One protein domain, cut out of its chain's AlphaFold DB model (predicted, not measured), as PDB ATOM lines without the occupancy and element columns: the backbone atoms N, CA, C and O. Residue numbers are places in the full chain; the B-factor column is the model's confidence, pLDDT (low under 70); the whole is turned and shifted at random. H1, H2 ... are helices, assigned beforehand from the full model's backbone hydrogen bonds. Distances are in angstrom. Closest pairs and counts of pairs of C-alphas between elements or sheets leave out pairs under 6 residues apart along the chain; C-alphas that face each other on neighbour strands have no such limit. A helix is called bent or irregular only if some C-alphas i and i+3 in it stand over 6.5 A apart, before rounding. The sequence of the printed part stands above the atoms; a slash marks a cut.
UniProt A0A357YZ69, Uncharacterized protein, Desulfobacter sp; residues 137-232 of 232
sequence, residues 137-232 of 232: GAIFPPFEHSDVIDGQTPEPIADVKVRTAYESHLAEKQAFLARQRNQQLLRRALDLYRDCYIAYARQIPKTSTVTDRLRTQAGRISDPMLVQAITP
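This is residues 137 to 232 of the 232 residues of an uncharacterized protein of Desulfobacter sp (UniProt A0A357YZ69). A long, bent helix, H1, makes most of the length of a thin rod, with a small helical head at one end and a stretch without named elements folded along its other end. In the head, the short helices H2 and H3 form a hairpin that folds back beside H1b, the last arm of H1, and H3 packs on both H1b and H2; between the two ends, residues 181 to 189 of H1 stand free. The printed part has 96 residues with three named helices, in the order H1, H2, H3, and no named strand; its class is all helix. It is extended, with a radius of gyration of the C-alphas of 24.1 A, and spans 73 by 20 by 18 A.

The printed part begins at Gly 137, whose C-alpha is at (143.671, 153.924, 110.316), and residues 137 to 159 have no named element. H1 covers residues 160 to 203 and by its hydrogen bonds was assigned as one helix, but it is bent: C-alphas 192 and 195 are 7.2 A apart. Its arm H1a, residues 160 to 192, runs 47.7 A from C-alpha 160 at (145.290, 180.499, 90.647) to C-alpha 192 at (154.703, 152.462, 128.024). Its arm H1b, residues 195 to 203, measures 12.6 A. H2, residues 208 to 218, measures 15.5 A, and H3, residues 224 to 230, measures 10.1 A and ends with C-alpha 230 at (144.677, 152.008, 143.670).

H1a touches no helix, and it is apart from H2 and from H3. The lines of H1a and H1b stand at a steep tilt of 37 degrees, only just beyond shallow. H1b and H3 touch, their closest C-alphas being those of Ile 198 and Leu 226, 5.3 A apart. They run the same way at a shallow tilt of 29 degrees. H2 and H3 form a helical hairpin and touch, their closest C-alphas being those of Ala 218 and Val 227, 5.1 A apart. They run opposite ways at a shallow tilt of 17 degrees. H1b and H2 are apart. Every O i to N i+4 pair is within hydrogen-bond range in H1a, H1b and H3, and 6 of 7 are in H2.

The two C-alphas farthest apart are those of Ala 158 and Ser 208, 73.5 A. The printed part has no cut and ends at Pro 232, the chain's last residue. The links from H1 to H2 and from H2 to H3 are tight, with 4 and 5 residues, and no link is long. The mean pLDDT of the printed part is 80.2; 23 residues are under 70, namely residues 178, 182, 184 to 201, 203 to 204 and 232.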
ATOM      1  N   GLY A 137     143.823 154.241 111.732       82.69
ATOM      2  CA  GLY A 137     143.671 153.924 110.316       82.69
ATOM      3  C   GLY A 137     143.096 155.058 109.471       82.69
ATOM      4  O   GLY A 137     142.964 154.883 108.261       82.69
ATOM      5  N   ALA A 138     142.756 156.211 110.061       85.62
ATOM      6  CA  ALA A 138     142.203 157.325 109.300       85.62
ATOM      7  C   ALA A 138     143.237 157.892 108.314       85.62
ATOM      8  O   ALA A 138     144.390 158.157 108.662       85.62
ATOM      9  N   ILE A 139     142.798 158.130 107.078       88.50
ATOM     10  CA  ILE A 139     143.627 158.639 105.981       88.50
ATOM     11  C   ILE A 139     143.082 160.003 105.555       88.50
ATOM     12  O   ILE A 139     141.871 160.174 105.415       88.50
ATOM     13  N   PHE A 140     143.974 160.971 105.331       89.25
ATOM     14  CA  PHE A 140     143.584 162.238 104.719       89.25
ATOM     15  C   PHE A 140     143.310 162.014 103.226       89.25
ATOM     16  O   PHE A 140     144.179 161.453 102.549       89.25
ATOM     17  N   PRO A 141     142.135 162.407 102.704       92.19
ATOM     18  CA  PRO A 141     141.796 162.166 101.307       92.19
ATOM     19  C   PRO A 141     142.790 162.880 100.377       92.19
ATOM     20  O   PRO A 141     143.283 163.950 100.735       92.19
ATOM     21  N   PRO A 142     143.101 162.316  99.198       93.00
ATOM     22  CA  PRO A 142     143.931 163.000  98.213       93.00
ATOM     23  C   PRO A 142     143.200 164.215  97.629       93.00
ATOM     24  O   PRO A 142     141.970 164.279  97.620       93.00
ATOM     25  N   PHE A 143     143.956 165.173  97.096       94.00
ATOM     26  CA  PHE A 143     143.372 166.272  96.332       94.00
ATOM     27  C   PHE A 143     142.938 165.785  94.946       94.00
ATOM     28  O   PHE A 143     143.775 165.410  94.123       94.00
ATOM     29  N   GLU A 144     141.637 165.802  94.667       92.12
ATOM     30  CA  GLU A 144     141.091 165.334  93.390       92.12
ATOM     31  C   GLU A 144     140.955 166.486  92.381       92.12
ATOM     32  O   GLU A 144     139.963 167.215  92.365       92.12
ATOM     33  N   HIS A 145     141.956 166.647  91.511       91.81
ATOM     34  CA  HIS A 145     141.895 167.560  90.366       91.81
ATOM     35  C   HIS A 145     142.770 167.044  89.214       91.81
ATOM     36  O   HIS A 145     143.898 166.622  89.447       91.81
ATOM     37  N   SER A 146     142.287 167.100  87.966       89.06
ATOM     38  CA  SER A 146     142.983 166.520  86.796       89.06
ATOM     39  C   SER A 146     144.388 167.079  86.571       89.06
ATOM     40  O   SER A 146     145.273 166.375  86.097       89.06
ATOM     41  N   ASP A 147     144.570 168.349  86.923       85.44
ATOM     42  CA  ASP A 147     145.797 169.105  86.665       85.44
ATOM     43  C   ASP A 147     146.766 169.103  87.862       85.44
ATOM     44  O   ASP A 147     147.775 169.810  87.850       85.44
ATOM     45  N   VAL A 148     146.451 168.351  88.924       89.56
ATOM     46  CA  VAL A 148     147.223 168.340  90.171       89.56
ATOM     47  C   VAL A 148     147.602 166.918  90.560       89.56
ATOM     48  O   VAL A 148     146.751 166.047  90.697       89.56
ATOM     49  N   ILE A 149     148.896 166.696  90.789       90.50
ATOM     50  CA  ILE A 149     149.405 165.472  91.413       90.50
ATOM     51  C   ILE A 149     149.531 165.739  92.916       90.50
ATOM     52  O   ILE A 149     150.320 166.593  93.315       90.50
ATOM     53  N   ASP A 150     148.779 165.026  93.757       86.75
ATOM     54  CA  ASP A 150     148.865 165.193  95.214       86.75
ATOM     55  C   ASP A 150     150.296 164.917  95.725       86.75
ATOM     56  O   ASP A 150     150.912 163.898  95.409       86.75
ATOM     57  N   GLY A 151     150.837 165.852  96.504       82.75
ATOM     58  CA  GLY A 151     152.220 165.875  96.981       82.75
ATOM     59  C   GLY A 151     153.192 166.702  96.131       82.75
ATOM     60  O   GLY A 151     154.321 166.917  96.572       82.75
ATOM     61  N   GLN A 152     152.793 167.203  94.954       90.50
ATOM     62  CA  GLN A 152     153.618 168.152  94.193       90.50
ATOM     63  C   GLN A 152     153.663 169.531  94.866       90.50
ATOM     64  O   GLN A 152     152.780 169.865  95.661       90.50
ATOM     65  N   THR A 153     154.657 170.353  94.524       90.69
ATOM     66  CA  THR A 153     154.700 171.741  95.001       90.69
ATOM     67  C   THR A 153     153.642 172.596  94.273       90.69
ATOM     68  O   THR A 153     153.301 172.272  93.136       90.69
ATOM     69  N   PRO A 154     153.055 173.645  94.884       88.50
ATOM     70  CA  PRO A 154     151.939 174.386  94.275       88.50
ATOM     71  C   PRO A 154     152.324 175.315  93.110       88.50
ATOM     72  O   PRO A 154     151.475 175.666  92.290       88.50
ATOM     73  N   GLU A 155     153.583 175.740  93.015       90.62
ATOM     74  CA  GLU A 155     154.073 176.744  92.056       90.62
ATOM     75  C   GLU A 155     153.844 176.401  90.570       90.62
ATOM     76  O   GLU A 155     153.535 177.322  89.809       90.62
ATOM     77  N   PRO A 156     153.949 175.132  90.121       91.12
ATOM     78  CA  PRO A 156     153.670 174.732  88.742       91.12
ATOM     79  C   PRO A 156     152.185 174.798  88.349       91.12
ATOM     80  O   PRO A 156     151.869 174.696  87.163       91.12
ATOM     81  N   ILE A 157     151.263 174.954  89.308       93.31
ATOM     82  CA  ILE A 157     149.820 175.009  89.041       93.31
ATOM     83  C   ILE A 157     149.467 176.397  88.491       93.31
ATOM     84  O   ILE A 157     149.537 177.407  89.196       93.31
ATOM     85  N   ALA A 158     149.085 176.440  87.212       92.19
ATOM     86  CA  ALA A 158     148.831 177.686  86.489       92.19
ATOM     87  C   ALA A 158     147.518 178.375  86.898       92.19
ATOM     88  O   ALA A 158     147.467 179.604  86.983       92.19
ATOM     89  N   ASP A 159     146.456 177.603  87.149       95.19
ATOM     90  CA  ASP A 159     145.183 178.158  87.609       95.19
ATOM     91  C   ASP A 159     145.302 178.585  89.078       95.19
ATOM     92  O   ASP A 159     145.492 177.767  89.979       95.19
ATOM     93  N   VAL A 160     145.165 179.890  89.317       94.19
ATOM     94  CA  VAL A 160     145.290 180.499  90.647       94.19
ATOM     95  C   VAL A 160     144.263 179.942  91.634       94.19
ATOM     96  O   VAL A 160     144.601 179.732  92.795       94.19
ATOM     97  N   LYS A 161     143.025 179.676  91.200       94.94
ATOM     98  CA  LYS A 161     141.987 179.129  92.085       94.94
ATOM     99  C   LYS A 161     142.318 177.700  92.489       94.94
ATOM    100  O   LYS A 161     142.189 177.365  93.664       94.94
ATOM    101  N   VAL A 162     142.768 176.889  91.531       94.31
ATOM    102  CA  VAL A 162     143.187 175.502  91.786       94.31
ATOM    103  C   VAL A 162     144.402 175.483  92.709       94.31
ATOM    104  O   VAL A 162     144.406 174.740  93.688       94.31
ATOM    105  N   ARG A 163     145.391 176.351  92.465       94.88
ATOM    106  CA  ARG A 163     146.581 176.475  93.315       94.88
ATOM    107  C   ARG A 163     146.221 176.837  94.753       94.88
ATOM    108  O   ARG A 163     146.656 176.147  95.665       94.88
ATOM    109  N   THR A 164     145.393 177.859  94.964       95.50
ATOM    110  CA  THR A 164     144.979 178.269  96.317       95.50
ATOM    111  C   THR A 164     144.158 177.189  97.027       95.50
ATOM    112  O   THR A 164     144.331 176.976  98.226       95.50
ATOM    113  N   ALA A 165     143.283 176.474  96.314       94.81
ATOM    114  CA  ALA A 165     142.557 175.343  96.892       94.81
ATOM    115  C   ALA A 165     143.512 174.211  97.310       94.81
ATOM    116  O   ALA A 165     143.360 173.639  98.390       94.81
ATOM    117  N   TYR A 166     144.521 173.929  96.485       96.19
ATOM    118  CA  TYR A 166     145.527 172.915  96.767       96.19
ATOM    119  C   TYR A 166     146.468 173.312  97.919       96.19
ATOM    120  O   TYR A 166     146.782 172.478  98.762       96.19
ATOM    121  N   GLU A 167     146.860 174.583  98.030       94.44
ATOM    122  CA  GLU A 167     147.625 175.106  99.174       94.44
ATOM    123  C   GLU A 167     146.868 174.921 100.497       94.44
ATOM    124  O   GLU A 167     147.441 174.428 101.471       94.44
ATOM    125  N   SER A 168     145.570 175.245 100.522       95.06
ATOM    126  CA  SER A 168     144.709 174.995 101.686       95.06
ATOM    127  C   SER A 168     144.623 173.503 102.011       95.06
ATOM    128  O   SER A 168     144.803 173.116 103.163       95.06
ATOM    129  N   HIS A 169     144.440 172.653 100.996       94.69
ATOM    130  CA  HIS A 169     144.422 171.200 101.169       94.69
ATOM    131  C   HIS A 169     145.738 170.663 101.756       94.69
ATOM    132  O   HIS A 169     145.714 169.829 102.660       94.69
ATOM    133  N   LEU A 170     146.895 171.149 101.294       93.25
ATOM    134  CA  LEU A 170     148.198 170.768 101.848       93.25
ATOM    135  C   LEU A 170     148.349 171.205 103.311       93.25
ATOM    136  O   LEU A 170     148.873 170.436 104.119       93.25
ATOM    137  N   ALA A 171     147.880 172.402 103.668       89.12
ATOM    138  CA  ALA A 171     147.896 172.879 105.050       89.12
ATOM    139  C   ALA A 171     146.999 172.016 105.959       89.12
ATOM    140  O   ALA A 171     147.420 171.605 107.042       89.12
ATOM    141  N   GLU A 172     145.796 171.673 105.497       89.50
ATOM    142  CA  GLU A 172     144.881 170.766 106.198       89.50
ATOM    143  C   GLU A 172     145.479 169.360 106.350       89.50
ATOM    144  O   GLU A 172     145.437 168.787 107.442       89.50
ATOM    145  N   LYS A 173     146.120 168.837 105.298       89.31
ATOM    146  CA  LYS A 173     146.838 167.555 105.316       89.31
ATOM    147  C   LYS A 173     147.953 167.557 106.356       89.31
ATOM    148  O   LYS A 173     148.077 166.607 107.127       89.31
ATOM    149  N   GLN A 174     148.752 168.622 106.419       80.44
ATOM    150  CA  GLN A 174     149.808 168.761 107.425       80.44
ATOM    151  C   GLN A 174     149.238 168.795 108.848       80.44
ATOM    152  O   GLN A 174     149.745 168.085 109.718       80.44
ATOM    153  N   ALA A 175     148.166 169.556 109.079       78.12
ATOM    154  CA  ALA A 175     147.499 169.614 110.378       78.12
ATOM    155  C   ALA A 175     146.924 168.246 110.788       78.12
ATOM    156  O   ALA A 175     147.102 167.813 111.929       78.12
ATOM    157  N   PHE A 176     146.298 167.531 109.850       82.94
ATOM    158  CA  PHE A 176     145.795 166.174 110.061       82.94
ATOM    159  C   PHE A 176     146.918 165.203 110.445       82.94
ATOM    160  O   PHE A 176     146.806 164.496 111.447       82.94
ATOM    161  N   LEU A 177     148.019 165.186 109.685       77.25
ATOM    162  CA  LEU A 177     149.157 164.298 109.942       77.25
ATOM    163  C   LEU A 177     149.832 164.608 111.283       77.25
ATOM    164  O   LEU A 177     150.216 163.687 112.007       77.25
ATOM    165  N   ALA A 178     149.949 165.889 111.642       69.62
ATOM    166  CA  ALA A 178     150.465 166.305 112.942       69.62
ATOM    167  C   ALA A 178     149.562 165.818 114.087       69.62
ATOM    168  O   ALA A 178     150.061 165.237 115.051       69.62
ATOM    169  N   ARG A 179     148.238 165.978 113.955       72.56
ATOM    170  CA  ARG A 179     147.265 165.460 114.930       72.56
ATOM    171  C   ARG A 179     147.376 163.943 115.070       72.56
ATOM    172  O   ARG A 179     147.527 163.465 116.188       72.56
ATOM    173  N   GLN A 180     147.387 163.205 113.958       73.94
ATOM    174  CA  GLN A 180     147.562 161.747 113.947       73.94
ATOM    175  C   GLN A 180     148.830 161.318 114.688       73.94
ATOM    176  O   GLN A 180     148.775 160.483 115.590       73.94
ATOM    177  N   ARG A 181     149.971 161.936 114.369       70.94
ATOM    178  CA  ARG A 181     151.242 161.654 115.045       70.94
ATOM    179  C   ARG A 181     151.159 161.919 116.550       70.94
ATOM    180  O   ARG A 181     151.626 161.089 117.327       70.94
ATOM    181  N   ASN A 182     150.593 163.049 116.962       65.19
ATOM    182  CA  ASN A 182     150.504 163.416 118.377       65.19
ATOM    183  C   ASN A 182     149.619 162.439 119.156       65.19
ATOM    184  O   ASN A 182     150.018 161.984 120.225       65.19
ATOM    185  N   GLN A 183     148.477 162.049 118.583       71.44
ATOM    186  CA  GLN A 183     147.584 161.055 119.175       71.44
ATOM    187  C   GLN A 183     148.280 159.695 119.364       71.44
ATOM    188  O   GLN A 183     148.252 159.115 120.452       71.44
ATOM    189  N   GLN A 184     149.015 159.226 118.346       66.50
ATOM    190  CA  GLN A 184     149.810 157.993 118.441       66.50
ATOM    191  C   GLN A 184     150.891 158.071 119.525       66.50
ATOM    192  O   GLN A 184     151.107 157.103 120.257       66.50
ATOM    193  N   LEU A 185     151.583 159.209 119.631       59.31
ATOM    194  CA  LEU A 185     152.634 159.411 120.629       59.31
ATOM    195  C   LEU A 185     152.072 159.420 122.052       59.31
ATOM    196  O   LEU A 185     152.644 158.754 122.914       59.31
ATOM    197  N   LEU A 186     150.952 160.111 122.286       58.06
ATOM    198  CA  LEU A 186     150.278 160.135 123.587       58.06
ATOM    199  C   LEU A 186     149.836 158.734 124.006       58.06
ATOM    200  O   LEU A 186     150.152 158.298 125.113       58.06
ATOM    201  N   ARG A 187     149.191 157.985 123.103       67.56
ATOM    202  CA  ARG A 187     148.754 156.618 123.403       67.56
ATOM    203  C   ARG A 187     149.928 155.705 123.742       67.56
ATOM    204  O   ARG A 187     149.901 155.014 124.754       67.56
ATOM    205  N   ARG A 188     150.991 155.757 122.936       62.12
ATOM    206  CA  ARG A 188     152.203 154.968 123.177       62.12
ATOM    207  C   ARG A 188     152.879 155.337 124.497       62.12
ATOM    208  O   ARG A 188     153.419 154.451 125.154       62.12
ATOM    209  N   ALA A 189     152.887 156.615 124.871       55.91
ATOM    210  CA  ALA A 189     153.427 157.052 126.152       55.91
ATOM    211  C   ALA A 189     152.605 156.478 127.314       55.91
ATOM    212  O   ALA A 189     153.190 155.879 128.216       55.91
ATOM    213  N   LEU A 190     151.273 156.578 127.259       65.50
ATOM    214  CA  LEU A 190     150.390 155.978 128.264       65.50
ATOM    215  C   LEU A 190     150.645 154.474 128.397       65.50
ATOM    216  O   LEU A 190     150.915 154.008 129.501       65.50
ATOM    217  N   ASP A 191     150.671 153.736 127.284       68.44
ATOM    218  CA  ASP A 191     150.914 152.288 127.290       68.44
ATOM    219  C   ASP A 191     152.294 151.928 127.872       68.44
ATOM    220  O   ASP A 191     152.415 150.972 128.636       68.44
ATOM    221  N   LEU A 192     153.336 152.705 127.550       55.75
ATOM    222  CA  LEU A 192     154.703 152.462 128.024       55.75
ATOM    223  C   LEU A 192     154.848 152.676 129.538       55.75
ATOM    224  O   LEU A 192     155.582 151.936 130.193       55.75
ATOM    225  N   TYR A 193     154.184 153.693 130.089       59.50
ATOM    226  CA  TYR A 193     154.322 154.069 131.502       59.50
ATOM    227  C   TYR A 193     153.248 153.478 132.411       59.50
ATOM    228  O   TYR A 193     153.390 153.517 133.636       59.50
ATOM    229  N   ARG A 194     152.213 152.881 131.825       66.19
ATOM    230  CA  ARG A 194     151.118 152.201 132.515       66.19
ATOM    231  C   ARG A 194     151.585 151.285 133.642       66.19
ATOM    232  O   ARG A 194     151.113 151.396 134.772       66.19
ATOM    233  N   ASP A 195     152.550 150.413 133.361       64.38
ATOM    234  CA  ASP A 195     153.042 149.445 134.344       64.38
ATOM    235  C   ASP A 195     153.801 150.117 135.496       64.38
ATOM    236  O   ASP A 195     153.707 149.671 136.641       64.38
ATOM    237  N   CYS A 196     154.505 151.223 135.231       57.72
ATOM    238  CA  CYS A 196     155.179 152.011 136.263       57.72
ATOM    239  C   CYS A 196     154.168 152.679 137.202       57.72
ATOM    240  O   CYS A 196     154.336 152.628 138.421       57.72
ATOM    241  N   TYR A 197     153.096 153.247 136.644       64.25
ATOM    242  CA  TYR A 197     152.002 153.839 137.414       64.25
ATOM    243  C   TYR A 197     151.323 152.795 138.307       64.25
ATOM    244  O   TYR A 197     151.133 153.028 139.502       64.25
ATOM    245  N   ILE A 198     151.035 151.612 137.757       68.00
ATOM    246  CA  ILE A 198     150.465 150.476 138.496       68.00
ATOM    247  C   ILE A 198     151.411 150.007 139.609       68.00
ATOM    248  O   ILE A 198     150.973 149.755 140.734       68.00
ATOM    249  N   ALA A 199     152.705 149.866 139.318       60.56
ATOM    250  CA  ALA A 199     153.692 149.423 140.298       60.56
ATOM    251  C   ALA A 199     153.828 150.422 141.453       60.56
ATOM    252  O   ALA A 199     153.833 150.006 142.611       60.56
ATOM    253  N   TYR A 200     153.877 151.721 141.152       64.31
ATOM    254  CA  TYR A 200     153.958 152.776 142.159       64.31
ATOM    255  C   TYR A 200     152.685 152.839 143.014       64.31
ATOM    256  O   TYR A 200     152.763 152.818 144.240       64.31
ATOM    257  N   ALA A 201     151.505 152.786 142.388       69.69
ATOM    258  CA  ALA A 201     150.207 152.734 143.068       69.69
ATOM    259  C   ALA A 201     150.100 151.609 144.115       69.69
ATOM    260  O   ALA A 201     149.493 151.790 145.176       69.69
ATOM    261  N   ARG A 202     150.699 150.447 143.823       71.62
ATOM    262  CA  ARG A 202     150.739 149.284 144.726       71.62
ATOM    263  C   ARG A 202     151.675 149.472 145.917       71.62
ATOM    264  O   ARG A 202     151.470 148.823 146.936       71.62
ATOM    265  N   GLN A 203     152.692 150.322 145.792       66.38
ATOM    266  CA  GLN A 203     153.651 150.599 146.864       66.38
ATOM    267  C   GLN A 203     153.122 151.618 147.877       66.38
ATOM    268  O   GLN A 203     153.630 151.664 148.995       66.38
ATOM    269  N   ILE A 204     152.106 152.410 147.516       68.50
ATOM    270  CA  ILE A 204     151.501 153.396 148.418       68.50
ATOM    271  C   ILE A 204     150.865 152.664 149.612       68.50
ATOM    272  O   ILE A 204     149.920 151.886 149.414       68.50
ATOM    273  N   PRO A 205     151.317 152.923 150.855       71.12
ATOM    274  CA  PRO A 205     150.714 152.331 152.040       71.12
ATOM    275  C   PRO A 205     149.233 152.713 152.155       71.12
ATOM    276  O   PRO A 205     148.871 153.891 152.144       71.12
ATOM    277  N   LYS A 206     148.357 151.711 152.280       76.81
ATOM    278  CA  LYS A 206     146.898 151.897 152.332       76.81
ATOM    279  C   LYS A 206     146.434 152.265 153.747       76.81
ATOM    280  O   LYS A 206     145.778 151.479 154.428       76.81
ATOM    281  N   THR A 207     146.801 153.456 154.214       78.06
ATOM    282  CA  THR A 207     146.229 154.038 155.441       78.06
ATOM    283  C   THR A 207     144.782 154.485 155.188       78.06
ATOM    284  O   THR A 207     144.366 154.630 154.035       78.06
ATOM    285  N   SER A 208     143.983 154.699 156.238       70.75
ATOM    286  CA  SER A 208     142.572 155.106 156.102       70.75
ATOM    287  C   SER A 208     142.409 156.405 155.299       70.75
ATOM    288  O   SER A 208     141.651 156.430 154.334       70.75
ATOM    289  N   THR A 209     143.184 157.444 155.623       72.06
ATOM    290  CA  THR A 209     143.141 158.757 154.949       72.06
ATOM    291  C   THR A 209     143.568 158.685 153.479       72.06
ATOM    292  O   THR A 209     142.963 159.319 152.615       72.06
ATOM    293  N   VAL A 210     144.599 157.893 153.167       75.19
ATOM    294  CA  VAL A 210     145.112 157.736 151.794       75.19
ATOM    295  C   VAL A 210     144.161 156.896 150.942       75.19
ATOM    296  O   VAL A 210     143.991 157.160 149.755       75.19
ATOM    297  N   THR A 211     143.477 155.924 151.544       78.31
ATOM    298  CA  THR A 211     142.525 155.051 150.848       78.31
ATOM    299  C   THR A 211     141.336 155.814 150.263       78.31
ATOM    300  O   THR A 211     140.960 155.571 149.116       78.31
ATOM    301  N   ASP A 212     140.753 156.757 151.005       81.88
ATOM    302  CA  ASP A 212     139.614 157.541 150.506       81.88
ATOM    303  C   ASP A 212     140.021 158.482 149.363       81.88
ATOM    304  O   ASP A 212     139.296 158.631 148.370       81.88
ATOM    305  N   ARG A 213     141.227 159.050 149.443       82.94
ATOM    306  CA  ARG A 213     141.786 159.861 148.356       82.94
ATOM    307  C   ARG A 213     142.099 159.000 147.127       82.94
ATOM    308  O   ARG A 213     141.694 159.365 146.029       82.94
ATOM    309  N   LEU A 214     142.704 157.820 147.295       80.69
ATOM    310  CA  LEU A 214     142.932 156.856 146.205       80.69
ATOM    311  C   LEU A 214     141.632 156.466 145.492       80.69
ATOM    312  O   LEU A 214     141.612 156.410 144.265       80.69
ATOM    313  N   ARG A 215     140.534 156.244 146.228       83.38
ATOM    314  CA  ARG A 215     139.210 155.978 145.629       83.38
ATOM    315  C   ARG A 215     138.699 157.155 144.806       83.38
ATOM    316  O   ARG A 215     138.144 156.944 143.733       83.38
ATOM    317  N   THR A 216     138.899 158.379 145.292       86.38
ATOM    318  CA  THR A 216     138.520 159.594 144.555       86.38
ATOM    319  C   THR A 216     139.288 159.688 143.239       86.38
ATOM    320  O   THR A 216     138.689 159.926 142.193       86.38
ATOM    321  N   GLN A 217     140.597 159.421 143.271       82.69
ATOM    322  CA  GLN A 217     141.425 159.400 142.066       82.69
ATOM    323  C   GLN A 217     141.018 158.274 141.106       82.69
ATOM    324  O   GLN A 217     140.972 158.486 139.896       82.69
ATOM    325  N   ALA A 218     140.621 157.111 141.629       85.44
ATOM    326  CA  ALA A 218     140.152 155.986 140.821       85.44
ATOM    327  C   ALA A 218     138.920 156.304 139.975       85.44
ATOM    328  O   ALA A 218     138.820 155.827 138.850       85.44
ATOM    329  N   GLY A 219     138.017 157.151 140.470       85.50
ATOM    330  CA  GLY A 219     136.843 157.577 139.706       85.50
ATOM    331  C   GLY A 219     137.160 158.421 138.464       85.50
ATOM    332  O   GLY A 219     136.273 158.627 137.642       85.50
ATOM    333  N   ARG A 220     138.396 158.922 138.323       83.00
ATOM    334  CA  ARG A 220     138.821 159.807 137.225       83.00
ATOM    335  C   ARG A 220     139.541 159.075 136.093       83.00
ATOM    336  O   ARG A 220     139.711 159.652 135.026       83.00
ATOM    337  N   ILE A 221     140.002 157.853 136.341       85.06
ATOM    338  CA  ILE A 221     140.923 157.119 135.470       85.06
ATOM    339  C   ILE A 221     140.127 156.152 134.598       85.06
ATOM    340  O   ILE A 221     139.295 155.403 135.112       85.06
ATOM    341  N   SER A 222     140.404 156.127 133.292       84.06
ATOM    342  CA  SER A 222     139.736 155.180 132.388       84.06
ATOM    343  C   SER A 222     140.388 153.788 132.376       84.06
ATOM    344  O   SER A 222     139.728 152.795 132.063       84.06
ATOM    345  N   ASP A 223     141.667 153.689 132.760       83.25
ATOM    346  CA  ASP A 223     142.408 152.427 132.789       83.25
ATOM    347  C   ASP A 223     141.984 151.499 133.948       83.25
ATOM    348  O   ASP A 223     142.250 151.790 135.120       83.25
ATOM    349  N   PRO A 224     141.410 150.317 133.653       85.56
ATOM    350  CA  PRO A 224     140.866 149.435 134.680       85.56
ATOM    351  C   PRO A 224     141.937 148.783 135.567       85.56
ATOM    352  O   PRO A 224     141.652 148.460 136.721       85.56
ATOM    353  N   MET A 225     143.165 148.577 135.078       81.44
ATOM    354  CA  MET A 225     144.225 147.992 135.910       81.44
ATOM    355  C   MET A 225     144.858 149.033 136.822       81.44
ATOM    356  O   MET A 225     145.234 148.694 137.944       81.44
ATOM    357  N   LEU A 226     144.957 150.285 136.368       78.88
ATOM    358  CA  LEU A 226     145.381 151.383 137.228       78.88
ATOM    359  C   LEU A 226     144.350 151.623 138.331       78.88
ATOM    360  O   LEU A 226     144.743 151.693 139.493       78.88
ATOM    361  N   VAL A 227     143.051 151.612 138.000       86.38
ATOM    362  CA  VAL A 227     141.948 151.625 138.980       86.38
ATOM    363  C   VAL A 227     142.094 150.483 139.985       86.38
ATOM    364  O   VAL A 227     142.119 150.731 141.188       86.38
ATOM    365  N   GLN A 228     142.292 149.247 139.518       85.88
ATOM    366  CA  GLN A 228     142.474 148.090 140.400       85.88
ATOM    367  C   GLN A 228     143.706 148.220 141.310       85.88
ATOM    368  O   GLN A 228     143.687 147.741 142.439       85.88
ATOM    369  N   ALA A 229     144.789 148.845 140.843       79.31
ATOM    370  CA  ALA A 229     146.012 149.022 141.627       79.31
ATOM    371  C   ALA A 229     145.847 150.017 142.792       79.31
ATOM    372  O   ALA A 229     146.582 149.951 143.786       79.31
ATOM    373  N   ILE A 230     144.896 150.947 142.681       77.56
ATOM    374  CA  ILE A 230     144.677 152.008 143.670       77.56
ATOM    375  C   ILE A 230     143.516 151.716 144.612       77.56
ATOM    376  O   ILE A 230     143.627 152.086 145.785       77.56
ATOM    377  N   THR A 231     142.470 151.015 144.160       74.62
ATOM    378  CA  THR A 231     141.401 150.522 145.037       74.62
ATOM    379  C   THR A 231     141.895 149.354 145.902       74.62
ATOM    380  O   THR A 231     142.474 148.420 145.351       74.62
ATOM    381  N   PRO A 232     141.693 149.399 147.233       62.62
ATOM    382  CA  PRO A 232     141.977 148.279 148.132       62.62
ATOM    383  C   PRO A 232     141.134 147.037 147.844       62.62
ATOM    384  O   PRO A 232     139.965 147.207 147.422       62.62
TER     385      PRO A 232